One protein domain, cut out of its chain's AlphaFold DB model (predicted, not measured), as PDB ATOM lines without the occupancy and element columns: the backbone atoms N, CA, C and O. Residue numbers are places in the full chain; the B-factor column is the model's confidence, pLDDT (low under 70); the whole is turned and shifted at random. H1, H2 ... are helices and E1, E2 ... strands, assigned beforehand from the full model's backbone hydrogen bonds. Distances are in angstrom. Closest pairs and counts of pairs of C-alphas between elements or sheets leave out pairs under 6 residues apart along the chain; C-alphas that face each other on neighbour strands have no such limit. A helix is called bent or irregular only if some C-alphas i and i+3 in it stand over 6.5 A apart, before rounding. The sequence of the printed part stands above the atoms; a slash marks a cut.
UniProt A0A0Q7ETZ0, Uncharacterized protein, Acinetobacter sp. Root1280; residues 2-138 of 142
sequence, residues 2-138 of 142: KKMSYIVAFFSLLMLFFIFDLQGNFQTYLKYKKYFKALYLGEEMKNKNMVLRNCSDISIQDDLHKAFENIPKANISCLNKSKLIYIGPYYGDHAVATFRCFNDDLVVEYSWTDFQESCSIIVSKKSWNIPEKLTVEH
ATOM      1  N   LYS A   2     101.616 137.735  17.296       59.59
ATOM      2  CA  LYS A   2     102.568 137.199  18.301       59.59
ATOM      3  C   LYS A   2     102.788 138.099  19.538       59.59
ATOM      4  O   LYS A   2     102.737 137.597  20.649       59.59
ATOM      5  N   LYS A   3     102.935 139.426  19.380       61.72
ATOM      6  CA  LYS A   3     103.104 140.375  20.512       61.72
ATOM      7  C   LYS A   3     101.930 140.387  21.505       61.72
ATOM      8  O   LYS A   3     102.153 140.524  22.698       61.72
ATOM      9  N   MET A   4     100.700 140.209  21.024       63.00
ATOM     10  CA  MET A   4      99.496 140.239  21.864       63.00
ATOM     11  C   MET A   4      99.375 138.969  22.726       63.00
ATOM     12  O   MET A   4      98.950 139.040  23.872       63.00
ATOM     13  N   SER A   5      99.856 137.828  22.218       68.50
ATOM     14  CA  SER A   5      99.930 136.566  22.969       68.50
ATOM     15  C   SER A   5     100.952 136.617  24.115       68.50
ATOM     16  O   SER A   5     100.658 136.123  25.200       68.50
ATOM     17  N   TYR A   6     102.099 137.283  23.929       73.75
ATOM     18  CA  TYR A   6     103.080 137.474  25.007       73.75
ATOM     19  C   TYR A   6     102.565 138.378  26.131       73.75
ATOM     20  O   TYR A   6     102.838 138.110  27.296       73.75
ATOM     21  N   ILE A   7     101.787 139.413  25.799       75.62
ATOM     22  CA  ILE A   7     101.177 140.303  26.799       75.62
ATOM     23  C   ILE A   7     100.177 139.521  27.660       75.62
ATOM     24  O   ILE A   7     100.240 139.585  28.884       75.62
ATOM     25  N   VAL A   8      99.304 138.719  27.041       76.69
ATOM     26  CA  VAL A   8      98.331 137.887  27.773       76.69
ATOM     27  C   VAL A   8      99.029 136.843  28.653       76.69
ATOM     28  O   VAL A   8      98.643 136.658  29.808       76.69
ATOM     29  N   ALA A   9     100.089 136.200  28.152       78.81
ATOM     30  CA  ALA A   9     100.881 135.254  28.938       78.81
ATOM     31  C   ALA A   9     101.575 135.932  30.134       78.81
ATOM     32  O   ALA A   9     101.553 135.393  31.237       78.81
ATOM     33  N   PHE A  10     102.124 137.137  29.943       80.56
ATOM     34  CA  PHE A  10     102.757 137.918  31.007       80.56
ATOM     35  C   PHE A  10     101.762 138.302  32.111       80.56
ATOM     36  O   PHE A  10     102.038 138.066  33.283       80.56
ATOM     37  N   PHE A  11     100.578 138.814  31.754       80.50
ATOM     38  CA  PHE A  11      99.532 139.132  32.735       80.50
ATOM     39  C   PHE A  11      99.019 137.892  33.478       80.50
ATOM     40  O   PHE A  11      98.758 137.967  34.677       80.50
ATOM     41  N   SER A  12      98.923 136.746  32.798       77.94
ATOM     42  CA  SER A  12      98.517 135.482  33.426       77.94
ATOM     43  C   SER A  12      99.556 134.992  34.442       77.94
ATOM     44  O   SER A  12      99.195 134.568  35.539       77.94
ATOM     45  N   LEU A  13     100.847 135.103  34.110       79.06
ATOM     46  CA  LEU A  13     101.949 134.749  35.008       79.06
ATOM     47  C   LEU A  13     102.014 135.690  36.224       79.06
ATOM     48  O   LEU A  13     102.220 135.239  37.347       79.06
ATOM     49  N   LEU A  14     101.788 136.990  36.001       79.88
ATOM     50  CA  LEU A  14     101.740 138.009  37.049       79.88
ATOM     51  C   LEU A  14     100.580 137.747  38.024       79.88
ATOM     52  O   LEU A  14     100.784 137.751  39.231       79.88
ATOM     53  N   MET A  15      99.380 137.455  37.509       77.00
ATOM     54  CA  MET A  15      98.211 137.079  38.317       77.00
ATOM     55  C   MET A  15      98.466 135.828  39.157       77.00
ATOM     56  O   MET A  15      98.148 135.822  40.342       77.00
ATOM     57  N   LEU A  16      99.073 134.788  38.578       74.44
ATOM     58  CA  LEU A  16      99.460 133.590  39.325       74.44
ATOM     59  C   LEU A  16     100.426 133.932  40.463       74.44
ATOM     60  O   LEU A  16     100.204 133.498  41.588       74.44
ATOM     61  N   PHE A  17     101.447 134.750  40.199       70.88
ATOM     62  CA  PHE A  17     102.391 135.190  41.225       70.88
ATOM     63  C   PHE A  17     101.689 135.943  42.367       70.88
ATOM     64  O   PHE A  17     101.897 135.618  43.533       70.88
ATOM     65  N   PHE A  18     100.794 136.881  42.036       70.69
ATOM     66  CA  PHE A  18      99.994 137.607  43.026       70.69
ATOM     67  C   PHE A  18      99.089 136.682  43.839       70.69
ATOM     68  O   PHE A  18      99.021 136.827  45.053       70.69
ATOM     69  N   ILE A  19      98.412 135.722  43.207       72.25
ATOM     70  CA  ILE A  19      97.530 134.778  43.906       72.25
ATOM     71  C   ILE A  19      98.334 133.885  44.854       72.25
ATOM     72  O   ILE A  19      97.921 133.702  45.996       72.25
ATOM     73  N   PHE A  20      99.482 133.360  44.418       64.81
ATOM     74  CA  PHE A  20     100.342 132.523  45.259       64.81
ATOM     75  C   PHE A  20     100.882 133.283  46.473       64.81
ATOM     76  O   PHE A  20     100.812 132.767  47.591       64.81
ATOM     77  N   ASP A  21     101.366 134.510  46.275       72.69
ATOM     78  CA  ASP A  21     101.858 135.360  47.362       72.69
ATOM     79  C   ASP A  21     100.718 135.733  48.330       72.69
ATOM     80  O   ASP A  21     100.831 135.568  49.547       72.69
ATOM     81  N   LEU A  22      99.546 136.115  47.809       73.94
ATOM     82  CA  LEU A  22      98.381 136.456  48.630       73.94
ATOM     83  C   LEU A  22      97.851 135.249  49.419       73.94
ATOM     84  O   LEU A  22      97.513 135.376  50.594       73.94
ATOM     85  N   GLN A  23      97.801 134.070  48.795       73.56
ATOM     86  CA  GLN A  23      97.328 132.841  49.425       73.56
ATOM     87  C   GLN A  23      98.306 132.356  50.503       73.56
ATOM     88  O   GLN A  23      97.866 131.978  51.590       73.56
ATOM     89  N   GLY A  24      99.619 132.421  50.254       75.75
ATOM     90  CA  GLY A  24     100.648 132.098  51.248       75.75
ATOM     91  C   GLY A  24     100.618 133.042  52.452       75.75
ATOM     92  O   GLY A  24     100.598 132.591  53.603       75.75
ATOM     93  N   ASN A  25     100.523 134.350  52.199       77.50
ATOM     94  CA  ASN A  25     100.436 135.372  53.244       77.50
ATOM     95  C   ASN A  25      99.142 135.243  54.059       77.50
ATOM     96  O   ASN A  25      99.171 135.335  55.287       77.50
ATOM     97  N   PHE A  26      98.016 134.942  53.408       75.81
ATOM     98  CA  PHE A  26      96.738 134.728  54.084       75.81
ATOM     99  C   PHE A  26      96.743 133.476  54.968       75.81
ATOM    100  O   PHE A  26      96.330 133.546  56.123       75.81
ATOM    101  N   GLN A  27      97.254 132.343  54.476       78.12
ATOM    102  CA  GLN A  27      97.358 131.114  55.273       78.12
ATOM    103  C   GLN A  27      98.289 131.293  56.476       78.12
ATOM    104  O   GLN A  27      97.986 130.845  57.582       78.12
ATOM    105  N   THR A  28      99.391 132.018  56.286       79.31
ATOM    106  CA  THR A  28     100.305 132.386  57.371       79.31
ATOM    107  C   THR A  28      99.601 133.269  58.401       79.31
ATOM    108  O   THR A  28      99.659 132.981  59.596       79.31
ATOM    109  N   TYR A  29      98.864 134.292  57.961       78.69
ATOM    110  CA  TYR A  29      98.068 135.128  58.857       78.69
ATOM    111  C   TYR A  29      97.038 134.308  59.635       78.69
ATOM    112  O   TYR A  29      96.983 134.429  60.852       78.69
ATOM    113  N   LEU A  30      96.268 133.436  58.978       79.50
ATOM    114  CA  LEU A  30      95.289 132.581  59.655       79.50
ATOM    115  C   LEU A  30      95.943 131.683  60.707       79.50
ATOM    116  O   LEU A  30      95.440 131.594  61.827       79.50
ATOM    117  N   LYS A  31      97.093 131.084  60.379       82.56
ATOM    118  CA  LYS A  31      97.856 130.234  61.297       82.56
ATOM    119  C   LYS A  31      98.328 130.993  62.539       82.56
ATOM    120  O   LYS A  31      98.325 130.430  63.633       82.56
ATOM    121  N   TYR A  32      98.723 132.257  62.382       86.38
ATOM    122  CA  TYR A  32      99.300 133.050  63.470       86.38
ATOM    123  C   TYR A  32      98.365 134.113  64.061       86.38
ATOM    124  O   TYR A  32      98.753 134.829  64.984       86.38
ATOM    125  N   LYS A  33      97.119 134.193  63.581       90.00
ATOM    126  CA  LYS A  33      96.142 135.238  63.924       90.00
ATOM    127  C   LYS A  33      95.993 135.428  65.430       90.00
ATOM    128  O   LYS A  33      95.980 136.560  65.903       90.00
ATOM    129  N   LYS A  34      95.912 134.330  66.186       90.75
ATOM    130  CA  LYS A  34      95.772 134.363  67.647       90.75
ATOM    131  C   LYS A  34      96.984 134.967  68.354       90.75
ATOM    132  O   LYS A  34      96.823 135.797  69.238       90.75
ATOM    133  N   TYR A  35      98.195 134.640  67.910       93.50
ATOM    134  CA  TYR A  35      99.421 135.203  68.472       93.50
ATOM    135  C   TYR A  35      99.493 136.707  68.197       93.50
ATOM    136  O   TYR A  35      99.716 137.491  69.115       93.50
ATOM    137  N   PHE A  36      99.202 137.127  66.960       92.38
ATOM    138  CA  PHE A  36      99.118 138.550  66.628       92.38
ATOM    139  C   PHE A  36      98.063 139.275  67.457       92.38
ATOM    140  O   PHE A  36      98.306 140.392  67.899       92.38
ATOM    141  N   LYS A  37      96.917 138.638  67.709       92.56
ATOM    142  CA  LYS A  37      95.850 139.209  68.528       92.56
ATOM    143  C   LYS A  37      96.260 139.357  69.997       92.56
ATOM    144  O   LYS A  37      96.058 140.430  70.552       92.56
ATOM    145  N   ALA A  38      96.875 138.339  70.604       93.69
ATOM    146  CA  ALA A  38      97.400 138.422  71.971       93.69
ATOM    147  C   ALA A  38      98.453 139.536  72.108       93.69
ATOM    148  O   ALA A  38      98.383 140.359  73.020       93.69
ATOM    149  N   LEU A  39      99.390 139.607  71.152       94.75
ATOM    150  CA  LEU A  39     100.404 140.658  71.092       94.75
ATOM    151  C   LEU A  39      99.770 142.046  70.963       94.75
ATOM    152  O   LEU A  39     100.112 142.951  71.718       94.75
ATOM    153  N   TYR A  40      98.831 142.198  70.027       93.62
ATOM    154  CA  TYR A  40      98.133 143.453  69.773       93.62
ATOM    155  C   TYR A  40      97.389 143.959  71.009       93.62
ATOM    156  O   TYR A  40      97.554 145.120  71.370       93.62
ATOM    157  N   LEU A  41      96.619 143.103  71.688       91.81
ATOM    158  CA  LEU A  41      95.869 143.500  72.882       91.81
ATOM    159  C   LEU A  41      96.804 143.892  74.036       91.81
ATOM    160  O   LEU A  41      96.581 144.911  74.688       91.81
ATOM    161  N   GLY A  42      97.888 143.140  74.251       91.94
ATOM    162  CA  GLY A  42      98.895 143.483  75.257       91.94
ATOM    163  C   GLY A  42      99.581 144.829  74.985       91.94
ATOM    164  O   GLY A  42      99.769 145.631  75.902       91.94
ATOM    165  N   GLU A  43      99.904 145.112  73.721       93.44
ATOM    166  CA  GLU A  43     100.462 146.394  73.270       93.44
ATOM    167  C   GLU A  43      99.451 147.547  73.388       93.44
ATOM    168  O   GLU A  43      99.788 148.631  73.858       93.44
ATOM    169  N   GLU A  44      98.191 147.321  73.015       92.69
ATOM    170  CA  GLU A  44      97.118 148.311  73.125       92.69
ATOM    171  C   GLU A  44      96.902 148.738  74.583       92.69
ATOM    172  O   GLU A  44      96.817 149.929  74.889       92.69
ATOM    173  N   MET A  45      96.868 147.772  75.498       90.12
ATOM    174  CA  MET A  45      96.635 148.007  76.924       90.12
ATOM    175  C   MET A  45      97.827 148.675  77.600       90.12
ATOM    176  O   MET A  45      97.642 149.548  78.453       90.12
ATOM    177  N   LYS A  46      99.046 148.334  77.165       91.19
ATOM    178  CA  LYS A  46     100.269 149.066  77.507       91.19
ATOM    179  C   LYS A  46     100.167 150.530  77.081       91.19
ATOM    180  O   LYS A  46     100.352 151.416  77.910       91.19
ATOM    181  N   ASN A  47      99.809 150.789  75.825       91.19
ATOM    182  CA  ASN A  47      99.731 152.144  75.268       91.19
ATOM    183  C   ASN A  47      98.627 152.992  75.914       91.19
ATOM    184  O   ASN A  47      98.780 154.203  76.064       91.19
ATOM    185  N   LYS A  48      97.530 152.362  76.342       89.81
ATOM    186  CA  LYS A  48      96.438 153.014  77.078       89.81
ATOM    187  C   LYS A  48      96.708 153.168  78.581       89.81
ATOM    188  O   LYS A  48      95.865 153.722  79.282       89.81
ATOM    189  N   ASN A  49      97.846 152.685  79.094       87.00
ATOM    190  CA  ASN A  49      98.143 152.599  80.531       87.00
ATOM    191  C   ASN A  49      97.047 151.855  81.327       87.00
ATOM    192  O   ASN A  49      96.735 152.208  82.465       87.00
ATOM    193  N   MET A  50      96.439 150.829  80.724       86.88
ATOM    194  CA  MET A  50      95.320 150.071  81.302       86.88
ATOM    195  C   MET A  50      95.733 148.726  81.909       86.88
ATOM    196  O   MET A  50      94.903 148.070  82.529       86.88
ATOM    197  N   VAL A  51      97.010 148.338  81.805       87.50
ATOM    198  CA  VAL A  51      97.522 147.061  82.340       87.50
ATOM    199  C   VAL A  51      97.167 146.894  83.824       87.50
ATOM    200  O   VAL A  51      96.521 145.924  84.196       87.50
ATOM    201  N   LEU A  52      97.485 147.881  84.669       83.88
ATOM    202  CA  LEU A  52      97.213 147.803  86.114       83.88
ATOM    203  C   LEU A  52      95.722 147.768  86.475       83.88
ATOM    204  O   LEU A  52      95.387 147.366  87.583       83.88
ATOM    205  N   ARG A  53      94.844 148.242  85.582       81.50
ATOM    206  CA  ARG A  53      93.394 148.308  85.819       81.50
ATOM    207  C   ARG A  53      92.675 147.032  85.397       81.50
ATOM    208  O   ARG A  53      91.648 146.714  85.982       81.50
ATOM    209  N   ASN A  54      93.199 146.344  84.385       83.12
ATOM    210  CA  ASN A  54      92.509 145.233  83.736       83.12
ATOM    211  C   ASN A  54      93.113 143.864  84.073       83.12
ATOM    212  O   ASN A  54      92.437 142.854  83.917       83.12
ATOM    213  N   CYS A  55      94.377 143.812  84.493       85.44
ATOM    214  CA  CYS A  55      95.045 142.556  84.809       85.44
ATOM    215  C   CYS A  55      94.797 142.154  86.261       85.44
ATOM    216  O   CYS A  55      94.942 142.969  87.174       85.44
ATOM    217  N   SER A  56      94.458 140.883  86.460       84.44
ATOM    218  CA  SER A  56      94.314 140.296  87.790       84.44
ATOM    219  C   SER A  56      95.688 140.063  88.410       84.44
ATOM    220  O   SER A  56      96.620 139.633  87.725       84.44
ATOM    221  N   ASP A  57      95.822 140.341  89.703       77.75
ATOM    222  CA  ASP A  57      97.031 139.967  90.427       77.75
ATOM    223  C   ASP A  57      97.133 138.461  90.565       77.75
ATOM    224  O   ASP A  57      96.149 137.758  90.795       77.75
ATOM    225  N   ILE A  58      98.364 137.982  90.484       74.38
ATOM    226  CA  ILE A  58      98.653 136.591  90.774       74.38
ATOM    227  C   ILE A  58      98.632 136.379  92.279       74.38
ATOM    228  O   ILE A  58      99.425 136.969  93.014       74.38
ATOM    229  N   SER A  59      97.764 135.474  92.723       58.22
ATOM    230  CA  SER A  59      97.827 134.922  94.071       58.22
ATOM    231  C   SER A  59      98.896 133.830  94.111       58.22
ATOM    232  O   SER A  59      98.679 132.713  93.642       58.22
ATOM    233  N   ILE A  60     100.076 134.157  94.642       57.50
ATOM    234  CA  ILE A  60     101.075 133.152  95.033       57.50
ATOM    235  C   ILE A  60     100.804 132.775  96.497       57.50
ATOM    236  O   ILE A  60     100.487 133.661  97.291       57.50
ATOM    237  N   GLN A  61     100.896 131.480  96.835       47.56
ATOM    238  CA  GLN A  61     100.627 130.917  98.172       47.56
ATOM    239  C   GLN A  61     101.279 131.706  99.336       47.56
ATOM    240  O   GLN A  61     102.332 132.331  99.179       47.56
ATOM    241  N   ASP A  62     100.621 131.627 100.501       47.16
ATOM    242  CA  ASP A  62     100.607 132.537 101.667       47.16
ATOM    243  C   ASP A  62     101.920 133.206 102.127       47.16
ATOM    244  O   ASP A  62     101.879 134.338 102.617       47.16
ATOM    245  N   ASP A  63     103.089 132.584 101.957       48.16
ATOM    246  CA  ASP A  63     104.356 133.165 102.433       48.16
ATOM    247  C   ASP A  63     104.958 134.192 101.458       48.16
ATOM    248  O   ASP A  63     105.581 135.167 101.885       48.16
ATOM    249  N   LEU A  64     104.731 134.034 100.146       52.56
ATOM    250  CA  LEU A  64     105.088 135.057  99.153       52.56
ATOM    251  C   LEU A  64     104.065 136.208  99.179       52.56
ATOM    252  O   LEU A  64     104.440 137.369  99.003       52.56
ATOM    253  N   HIS A  65     102.797 135.894  99.465       51.00
ATOM    254  CA  HIS A  65     101.636 136.789  99.389       51.00
ATOM    255  C   HIS A  65     101.830 138.123 100.132       51.00
ATOM    256  O   HIS A  65     101.689 139.198  99.546       51.00
ATOM    257  N   LYS A  66     102.291 138.075 101.391       50.78
ATOM    258  CA  LYS A  66     102.524 139.278 102.220       50.78
ATOM    259  C   LYS A  66     103.593 140.219 101.659       50.78
ATOM    260  O   LYS A  66     103.603 141.414 101.959       50.78
ATOM    261  N   ALA A  67     104.525 139.694 100.867       53.72
ATOM    262  CA  ALA A  67     105.604 140.480 100.288       53.72
ATOM    263  C   ALA A  67     105.184 141.172  98.974       53.72
ATOM    264  O   ALA A  67     105.763 142.205  98.634       53.72
ATOM    265  N   PHE A  68     104.165 140.647  98.280       56.00
ATOM    266  CA  PHE A  68     103.568 141.246  97.079       56.00
ATOM    267  C   PHE A  68     102.534 142.334  97.397       56.00
ATOM    268  O   PHE A  68     102.535 143.367  96.729       56.00
ATOM    269  N   GLU A  69     101.710 142.156  98.439       52.84
ATOM    270  CA  GLU A  69     100.662 143.122  98.833       52.84
ATOM    271  C   GLU A  69     101.203 144.529  99.133       52.84
ATOM    272  O   GLU A  69     100.509 145.529  98.959       52.84
ATOM    273  N   ASN A  70     102.464 144.620  99.558       55.69
ATOM    274  CA  ASN A  70     103.070 145.868 100.013       55.69
ATOM    275  C   ASN A  70     103.791 146.660  98.915       55.69
ATOM    276  O   ASN A  70     104.378 147.697  99.222       55.69
ATOM    277  N   ILE A  71     103.794 146.204  97.653       61.22
ATOM    278  CA  ILE A  71     104.465 146.934  96.570       61.22
ATOM    279  C   ILE A  71     103.476 147.921  95.938       61.22
ATOM    280  O   ILE A  71     102.541 147.499  95.252       61.22
ATOM    281  N   PRO A  72     103.660 149.246  96.108       60.62
ATOM    282  CA  PRO A  72     102.717 150.220  95.581       60.62
ATOM    283  C   PRO A  72     102.738 150.195  94.050       60.62
ATOM    284  O   PRO A  72     103.662 150.702  93.410       60.62
ATOM    285  N   LYS A  73     101.678 149.659  93.438       64.44
ATOM    286  CA  LYS A  73     101.506 149.662  91.974       64.44
ATOM    287  C   LYS A  73     101.460 151.066  91.370       64.44
ATOM    288  O   LYS A  73     101.747 151.237  90.188       64.44
ATOM    289  N   ALA A  74     101.128 152.070  92.183       57.22
ATOM    290  CA  ALA A  74     101.042 153.473  91.787       57.22
ATOM    291  C   ALA A  74     102.359 154.039  91.223       57.22
ATOM    292  O   ALA A  74     102.318 155.050  90.530       57.22
ATOM    293  N   ASN A  75     103.504 153.389  91.476       63.38
ATOM    294  CA  ASN A  75     104.814 153.881  91.048       63.38
ATOM    295  C   ASN A  75     105.446 153.087  89.892       63.38
ATOM    296  O   ASN A  75     106.634 153.243  89.609       63.38
ATOM    297  N   ILE A  76     104.683 152.220  89.217       78.06
ATOM    298  CA  ILE A  76     105.197 151.405  88.110       78.06
ATOM    299  C   ILE A  76     105.242 152.235  86.822       78.06
ATOM    300  O   ILE A  76     104.337 152.201  85.988       78.06
ATOM    301  N   SER A  77     106.339 152.967  86.645       84.44
ATOM    302  CA  SER A  77     106.575 153.793  85.455       84.44
ATOM    303  C   SER A  77     107.100 152.998  84.249       84.44
ATOM    304  O   SER A  77     107.050 153.487  83.122       84.44
ATOM    305  N   CYS A  78     107.586 151.767  84.461       90.50
ATOM    306  CA  CYS A  78     108.270 150.990  83.423       90.50
ATOM    307  C   CYS A  78     107.348 150.314  82.402       90.50
ATOM    308  O   CYS A  78     107.845 149.823  81.387       90.50
ATOM    309  N   LEU A  79     106.033 150.261  82.654       90.25
ATOM    310  CA  LEU A  79     105.088 149.481  81.846       90.25
ATOM    311  C   LEU A  79     105.088 149.900  80.376       90.25
ATOM    312  O   LEU A  79     105.103 149.039  79.505       90.25
ATOM    313  N   ASN A  80     105.168 151.199  80.089       89.88
ATOM    314  CA  ASN A  80     105.244 151.715  78.718       89.88
ATOM    315  C   ASN A  80     106.503 151.259  77.948       89.88
ATOM    316  O   ASN A  80     106.506 151.252  76.719       89.88
ATOM    317  N   LYS A  81     107.559 150.855  78.663       91.19
ATOM    318  CA  LYS A  81     108.838 150.354  78.140       91.19
ATOM    319  C   LYS A  81     108.967 148.833  78.282       91.19
ATOM    320  O   LYS A  81     110.070 148.305  78.116       91.19
ATOM    321  N   SER A  82     107.884 148.130  78.622       94.31
ATOM    322  CA  SER A  82     107.900 146.673  78.719       94.31
ATOM    323  C   SER A  82     108.275 146.039  77.384       94.31
ATOM    324  O   SER A  82     107.941 146.533  76.303       94.31
ATOM    325  N   LYS A  83     109.027 144.944  77.473       96.06
ATOM    326  CA  LYS A  83     109.475 144.163  76.323       96.06
ATOM    327  C   LYS A  83     108.731 142.845  76.297       96.06
ATOM    328  O   LYS A  83     108.549 142.233  77.347       96.06
ATOM    329  N   LEU A  84     108.352 142.404  75.104       96.12
ATOM    330  CA  LEU A  84     107.857 141.052  74.886       96.12
ATOM    331  C   LEU A  84     108.963 140.051  75.254       96.12
ATOM    332  O   LEU A  84     110.056 140.116  74.694       96.12
ATOM    333  N   ILE A  85     108.673 139.146  76.185       96.31
ATOM    334  CA  ILE A  85     109.576 138.057  76.595       96.31
ATOM    335  C   ILE A  85     109.081 136.686  76.134       96.31
ATOM    336  O   ILE A  85     109.869 135.759  75.985       96.31
ATOM    337  N   TYR A  86     107.779 136.547  75.871       95.69
ATOM    338  CA  TYR A  86     107.206 135.286  75.415       95.69
ATOM    339  C   TYR A  86     105.948 135.509  74.587       95.69
ATOM    340  O   TYR A  86     105.123 136.364  74.903       95.69
ATOM    341  N   ILE A  87     105.789 134.696  73.548       94.75
ATOM    342  CA  ILE A  87     104.552 134.557  72.792       94.75
ATOM    343  C   ILE A  87     104.368 133.085  72.446       94.75
ATOM    344  O   ILE A  87     105.296 132.438  71.959       94.75
ATOM    345  N   GLY A  88     103.196 132.532  72.729       92.69
ATOM    346  CA  GLY A  88     103.015 131.097  72.584       92.69
ATOM    347  C   GLY A  88     101.591 130.620  72.820       92.69
ATOM    348  O   GLY A  88     100.697 131.432  73.074       92.69
ATOM    349  N   PRO A  89     101.359 129.311  72.636       90.88
ATOM    350  CA  PRO A  89     100.049 128.723  72.845       90.88
ATOM    351  C   PRO A  89      99.657 128.854  74.318       90.88
ATOM    352  O   PRO A  89     100.499 128.756  75.211       90.88
ATOM    353  N   TYR A  90      98.368 129.070  74.549       88.38
ATOM    354  CA  TYR A  90      97.735 129.060  75.861       88.38
ATOM    355  C   TYR A  90      96.433 128.275  75.728       88.38
ATOM    356  O   TYR A  90      95.788 128.405  74.699       88.38
ATOM    357  N   TYR A  91      96.115 127.431  76.712       81.50
ATOM    358  CA  TYR A  91      94.917 126.586  76.831       81.50
ATOM    359  C   TYR A  91      94.027 126.415  75.573       81.50
ATOM    360  O   TYR A  91      93.333 127.335  75.139       81.50
ATOM    361  N   GLY A  92      93.981 125.201  75.015       81.88
ATOM    362  CA  GLY A  92      93.168 124.903  73.833       81.88
ATOM    363  C   GLY A  92      93.654 125.659  72.594       81.88
ATOM    364  O   GLY A  92      94.815 125.536  72.199       81.88
ATOM    365  N   ASP A  93      92.764 126.443  71.985       85.44
ATOM    366  CA  ASP A  93      93.052 127.198  70.762       85.44
ATOM    367  C   ASP A  93      93.517 128.637  71.002       85.44
ATOM    368  O   ASP A  93      93.679 129.390  70.041       85.44
ATOM    369  N   HIS A  94      93.846 128.999  72.239       88.94
ATOM    370  CA  HIS A  94      94.253 130.352  72.597       88.94
ATOM    371  C   HIS A  94      95.761 130.593  72.454       88.94
ATOM    372  O   HIS A  94      96.567 129.696  72.157       88.94
ATOM    373  N   ALA A  95      96.142 131.860  72.570       92.62
ATOM    374  CA  ALA A  95      97.524 132.310  72.596       92.62
ATOM    375  C   ALA A  95      97.717 133.376  73.671       92.62
ATOM    376  O   ALA A  95      96.782 134.078  74.048       92.62
ATOM    377  N   VAL A  96      98.955 133.509  74.133       94.31
ATOM    378  CA  VAL A  96      99.359 134.480  75.147       94.31
ATOM    379  C   VAL A  96     100.592 135.244  74.684       94.31
ATOM    380  O   VAL A  96     101.491 134.672  74.063       94.31
ATOM    381  N   ALA A  97     100.645 136.530  75.014       95.31
ATOM    382  CA  ALA A  97     101.834 137.367  74.924       95.31
ATOM    383  C   ALA A  97     102.214 137.846  76.328       95.31
ATOM    384  O   ALA A  97     101.359 138.307  77.078       95.31
ATOM    385  N   THR A  98     103.485 137.717  76.697       96.00
ATOM    386  CA  THR A  98     103.998 138.081  78.023       96.00
ATOM    387  C   THR A  98     105.063 139.145  77.893       96.00
ATOM    388  O   THR A  98     105.984 139.025  77.082       96.00
ATOM    389  N   PHE A  99     104.944 140.168  78.722       96.00
ATOM    390  CA  PHE A  99     105.788 141.343  78.704       96.00
ATOM    391  C   PHE A  99     106.434 141.530  80.064       96.00
ATOM    392  O   PHE A  99     105.823 141.256  81.094       96.00
ATOM    393  N   ARG A 100     107.660 142.046  80.064       95.06
ATOM    394  CA  ARG A 100     108.417 142.297  81.287       95.06
ATOM    395  C   ARG A 100     109.081 143.666  81.249       95.06
ATOM    396  O   ARG A 100     109.583 144.100  80.209       95.06
ATOM    397  N   CYS A 101     109.078 144.361  82.380       93.88
ATOM    398  CA  CYS A 101     109.822 145.598  82.583       93.88
ATOM    399  C   CYS A 101     110.465 145.642  83.969       93.88
ATOM    400  O   CYS A 101     110.134 144.863  84.862       93.88
ATOM    401  N   PHE A 102     111.411 146.563  84.128       91.38
ATOM    402  CA  PHE A 102     112.163 146.754  85.360       91.38
ATOM    403  C   PHE A 102     111.973 148.188  85.850       91.38
ATOM    404  O   PHE A 102     112.120 149.123  85.062       91.38
ATOM    405  N   ASN A 103     111.662 148.350  87.134       87.56
ATOM    406  CA  ASN A 103     111.448 149.641  87.786       87.56
ATOM    407  C   ASN A 103     112.239 149.653  89.094       87.56
ATOM    408  O   ASN A 103     111.812 149.020  90.054       87.56
ATOM    409  N   ASP A 104     113.410 150.289  89.104       87.12
ATOM    410  CA  ASP A 104     114.347 150.272  90.235       87.12
ATOM    411  C   ASP A 104     114.637 148.847  90.728       87.12
ATOM    412  O   ASP A 104     115.235 148.060  89.994       87.12
ATOM    413  N   ASP A 105     114.167 148.478  91.916       86.81
ATOM    414  CA  ASP A 105     114.391 147.167  92.534       86.81
ATOM    415  C   ASP A 105     113.317 146.139  92.152       86.81
ATOM    416  O   ASP A 105     113.339 145.004  92.630       86.81
ATOM    417  N   LEU A 106     112.371 146.528  91.294       86.75
ATOM    418  CA  LEU A 106     111.198 145.746  90.930       86.75
ATOM    419  C   LEU A 106     111.304 145.150  89.523       86.75
ATOM    420  O   LEU A 106     111.859 145.749  88.594       86.75
ATOM    421  N   VAL A 107     110.705 143.974  89.370       89.62
ATOM    422  CA  VAL A 107     110.395 143.317  88.099       89.62
ATOM    423  C   VAL A 107     108.884 143.261  87.974       89.62
ATOM    424  O   VAL A 107     108.205 142.764  88.871       89.62
ATOM    425  N   VAL A 108     108.369 143.751  86.857       89.94
ATOM    426  CA  VAL A 108     106.947 143.685  86.528       89.94
ATOM    427  C   VAL A 108     106.799 142.785  85.324       89.94
ATOM    428  O   VAL A 108     107.410 143.043  84.288       89.94
ATOM    429  N   GLU A 109     105.997 141.740  85.459       92.56
ATOM    430  CA  GLU A 109     105.630 140.844  84.370       92.56
ATOM    431  C   GLU A 109     104.110 140.835  84.239       92.56
ATOM    432  O   GLU A 109     103.404 140.825  85.245       92.56
ATOM    433  N   TYR A 110     103.601 140.867  83.011       92.50
ATOM    434  CA  TYR A 110     102.179 140.690  82.738       92.50
ATOM    435  C   TYR A 110     101.963 139.875  81.463       92.50
ATOM    436  O   TYR A 110     102.748 139.968  80.515       92.50
ATOM    437  N   SER A 111     100.882 139.102  81.426       93.88
ATOM    438  CA  SER A 111     100.484 138.282  80.280       93.88
ATOM    439  C   SER A 111      99.108 138.678  79.779       93.88
ATOM    440  O   SER A 111      98.212 138.889  80.583       93.88
ATOM    441  N   TRP A 112      98.924 138.717  78.460       92.19
ATOM    442  CA  TRP A 112      97.650 139.018  77.812       92.19
ATOM    443  C   TRP A 112      97.253 137.901  76.842       92.19
ATOM    444  O   TRP A 112      98.079 137.477  76.028       92.19
ATOM    445  N   THR A 113      96.005 137.430  76.904       92.00
ATOM    446  CA  THR A 113      95.492 136.389  75.995       92.00
ATOM    447  C   THR A 113      94.870 136.945  74.715       92.00
ATOM    448  O   THR A 113      94.499 138.109  74.624       92.00
ATOM    449  N   ASP A 114      94.663 136.109  73.703       88.25
ATOM    450  CA  ASP A 114      93.968 136.496  72.470       88.25
ATOM    451  C   ASP A 114      92.439 136.679  72.618       88.25
ATOM    452  O   ASP A 114      91.764 137.044  71.648       88.25
ATOM    453  N   PHE A 115      91.871 136.492  73.810       82.69
ATOM    454  CA  PHE A 115      90.506 136.891  74.165       82.69
ATOM    455  C   PHE A 115      90.531 138.006  75.223       82.69
ATOM    456  O   PHE A 115      91.459 138.109  76.020       82.69
ATOM    457  N   GLN A 116      89.567 138.928  75.135       62.97
ATOM    458  CA  GLN A 116      89.717 140.304  75.637       62.97
ATOM    459  C   GLN A 116      89.874 140.441  77.160       62.97
ATOM    460  O   GLN A 116      90.374 141.475  77.596       62.97
ATOM    461  N   GLU A 117      89.492 139.437  77.950       68.44
ATOM    462  CA  GLU A 117      89.292 139.598  79.398       68.44
ATOM    463  C   GLU A 117      90.209 138.736  80.280       68.44
ATOM    464  O   GLU A 117      90.041 138.732  81.495       68.44
ATOM    465  N   SER A 118      91.212 138.046  79.720       81.50
ATOM    466  CA  SER A 118      92.210 137.338  80.535       81.50
ATOM    467  C   SER A 118      93.583 138.012  80.459       81.50
ATOM    468  O   SER A 118      94.297 137.960  79.452       81.50
ATOM    469  N   CYS A 119      93.929 138.692  81.554       88.38
ATOM    470  CA  CYS A 119      95.258 139.221  81.813       88.38
ATOM    471  C   CYS A 119      95.661 138.962  83.266       88.38
ATOM    472  O   CYS A 119      94.848 139.117  84.181       88.38
ATOM    473  N   SER A 120      96.931 138.629  83.478       89.56
ATOM    474  CA  SER A 120      97.546 138.470  84.795       89.56
ATOM    475  C   SER A 120      98.768 139.375  84.917       89.56
ATOM    476  O   SER A 120      99.454 139.651  83.928       89.56
ATOM    477  N   ILE A 121      99.041 139.863  86.126       89.12
ATOM    478  CA  ILE A 121     100.210 140.692  86.428       89.12
ATOM    479  C   ILE A 121     100.856 140.272  87.745       89.12
ATOM    480  O   ILE A 121     100.188 139.903  88.709       89.12
ATOM    481  N   ILE A 122     102.180 140.377  87.787       87.25
ATOM    482  CA  ILE A 122     102.977 140.244  88.997       87.25
ATOM    483  C   ILE A 122     104.018 141.354  89.085       87.25
ATOM    484  O   ILE A 122     104.622 141.764  88.092       87.25
ATOM    485  N   VAL A 123     104.248 141.822  90.307       86.06
ATOM    486  CA  VAL A 123     105.267 142.814  90.643       86.06
ATOM    487  C   VAL A 123     106.144 142.222  91.730       86.06
ATOM    488  O   VAL A 123     105.675 142.012  92.831       86.06
ATOM    489  N   SER A 124     107.409 141.946  91.460       83.38
ATOM    490  CA  SER A 124     108.309 141.263  92.402       83.38
ATOM    491  C   SER A 124     109.594 142.049  92.618       83.38
ATOM    492  O   SER A 124     109.910 142.949  91.840       83.38
ATOM    493  N   LYS A 125     110.380 141.698  93.641       83.44
ATOM    494  CA  LYS A 125     111.744 142.221  93.782       83.44
ATOM    495  C   LYS A 125     112.698 141.504  92.828       83.44
ATOM    496  O   LYS A 125     112.688 140.279  92.741       83.44
ATOM    497  N   LYS A 126     113.612 142.251  92.206       85.25
ATOM    498  CA  LYS A 126     114.713 141.706  91.387       85.25
ATOM    499  C   LYS A 126     115.530 140.650  92.131       85.25
ATOM    500  O   LYS A 126     115.912 139.648  91.535       85.25
ATOM    501  N   SER A 127     115.760 140.849  93.430       83.62
ATOM    502  CA  SER A 127     116.529 139.928  94.277       83.62
ATOM    503  C   SER A 127     115.890 138.549  94.445       83.62
ATOM    504  O   SER A 127     116.585 137.616  94.833       83.62
ATOM    505  N   TRP A 128     114.597 138.397  94.150       82.81
ATOM    506  CA  TRP A 128     113.909 137.106  94.228       82.81
ATOM    507  C   TRP A 128     114.149 136.221  93.008       82.81
ATOM    508  O   TRP A 128     113.837 135.038  93.065       82.81
ATOM    509  N   ASN A 129     114.706 136.776  91.927       83.50
ATOM    510  CA  ASN A 129     115.069 136.038  90.719       83.50
ATOM    511  C   ASN A 129     113.931 135.140  90.187       83.50
ATOM    512  O   ASN A 129     114.143 133.973  89.857       83.50
ATOM    513  N   ILE A 130     112.707 135.682  90.145       81.06
ATOM    514  CA  ILE A 130     111.532 134.931  89.695       81.06
ATOM    515  C   ILE A 130     111.659 134.506  88.219       81.06
ATOM    516  O   ILE A 130     112.095 135.309  87.377       81.06
ATOM    517  N   PRO A 131     111.253 133.268  87.878       86.56
ATOM    518  CA  PRO A 131     111.316 132.773  86.508       86.56
ATOM    519  C   PRO A 131     110.437 133.607  85.567       86.56
ATOM    520  O   PRO A 131     109.504 134.291  85.986       86.56
ATOM    521  N   GLU A 132     110.771 133.588  84.279       88.75
ATOM    522  CA  GLU A 132     109.936 134.177  83.228       88.75
ATOM    523  C   GLU A 132     108.693 133.332  82.962       88.75
ATOM    524  O   GLU A 132     108.763 132.101  82.999       88.75
ATOM    525  N   LYS A 133     107.603 134.006  82.570       89.50
ATOM    526  CA  LYS A 133     106.308 133.406  82.201       89.50
ATOM    527  C   LYS A 133     105.513 132.866  83.388       89.50
ATOM    528  O   LYS A 133     104.560 132.120  83.175       89.50
ATOM    529  N   LEU A 134     105.851 133.275  84.608       87.12
ATOM    530  CA  LEU A 134     105.069 132.940  85.795       87.12
ATOM    531  C   LEU A 134     103.625 133.428  85.634       87.12
ATOM    532  O   LEU A 134     102.683 132.760  86.042       87.12
ATOM    533  N   THR A 135     103.428 134.552  84.944       87.44
ATOM    534  CA  THR A 135     102.091 135.085  84.690       87.44
ATOM    535  C   THR A 135     101.205 134.195  83.837       87.44
ATOM    536  O   THR A 135      99.990 134.207  84.016       87.44
ATOM    537  N   VAL A 136     101.787 133.363  82.976       87.50
ATOM    538  CA  VAL A 136     101.038 132.438  82.121       87.50
ATOM    539  C   VAL A 136     100.360 131.336  82.937       87.50
ATOM    540  O   VAL A 136      99.257 130.922  82.594       87.50
ATOM    541  N   GLU A 137     100.991 130.883  84.022       82.75
ATOM    542  CA  GLU A 137     100.479 129.809  84.889       82.75
ATOM    543  C   GLU A 137      99.280 130.250  85.740       82.75
ATOM    544  O   GLU A 137      98.528 129.418  86.243       82.75
ATOM    545  N   HIS A 138      99.088 131.562  85.871       76.19
ATOM    546  CA  HIS A 138      98.067 132.179  86.712       76.19
ATOM    547  C   HIS A 138      97.132 133.103  85.924       76.19
ATOM    548  O   HIS A 138      96.491 133.989  86.491       76.19
TER     549      HIS A 138
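This is residues 2 to 138 of the 142 residues of an uncharacterized protein of Acinetobacter sp. Root1280 (UniProt A0A0Q7ETZ0). A long helical arm, H1a, sticks out from a compact head, in which a twisted sheet of four strands has the helix's second arm, H1b, packed along one face. The short helix H5 sits over the other face, and H3 lies at the end of the head far from H1a. The 137 printed residues run H1 H2 H3 H4 E1 E2 E3 E4 H5; the sheet's order is E1 - E2 - E3 - E4, all antiparallel, and the class is mixed, helices and strands. The whole is extended, with a radius of gyration of the C-alphas of 22.2 A and spans of 83 by 30 by 25 A.

H1, residues 2 to 47, was assigned as one helix by its hydrogen bonds but is bent: C-alphas 31 and 34 are 7.9 A apart. Its arm H1a, residues 2 to 31, starts at C-alpha 2 (102.568, 137.199, 18.301) and is 43.8 A long; H1b, residues 34 to 47, is 19.7 A long. H2 is residues 51 to 54, H3 62 to 68, and H4 77 to 81, irregular, with C-alphas 77 and 80 7.2 A apart. E1 is residues 83 to 90, 19.1 A; E2 94 to 103, 30.0 A; E3 106 to 113, 23.6 A; E4 119 to 125, 20.6 A. H5, residues 134 to 137, ends at C-alpha 137 (100.479, 129.809, 84.889).

E1 to E4 form a meander, each strand the antiparallel neighbour of the one before, in three hairpins. N 85 and O 98 are 2.8 A apart between E1 and E2, N 99 and O 110 2.8 A between E2 and E3, and N 109 and O 122 3.0 A between E3 and E4. H1b is on the sheet at a height of 8.0 A, over E2 and E3; its closest C-alphas to E2 are Leu 39 and Ala 97, 5.2 A. H4 is on the same face and only just touches H1b, with 3 pairs of C-alphas within 8 A, the closest Lys 46 and Asn 80, 5.8 A. H5, over E3 at a height of 6.8 A, is on the opposite face. H2 and H3 only graze the sheet. Each O i to N i+4 pair is within hydrogen-bond range in H1a and H1b; H3 has 1 of 3, with 2 of 4 O i to N i+3 pairs, H4 has 0 of 1, with 1 of 2, and H2 and H5 are too short for an O i to N i+4 pair.

The C-alphas of Lys 2 and Asp 63 are the two farthest apart, 84.2 A. Residues 2 to 31 stand free; the body without them spans 38 by 27 by 21 A. The printed part has no cut, and no link is long. Confidence is under 70 at residues 2 to 5, 20, 59 to 75 and 116 to 117.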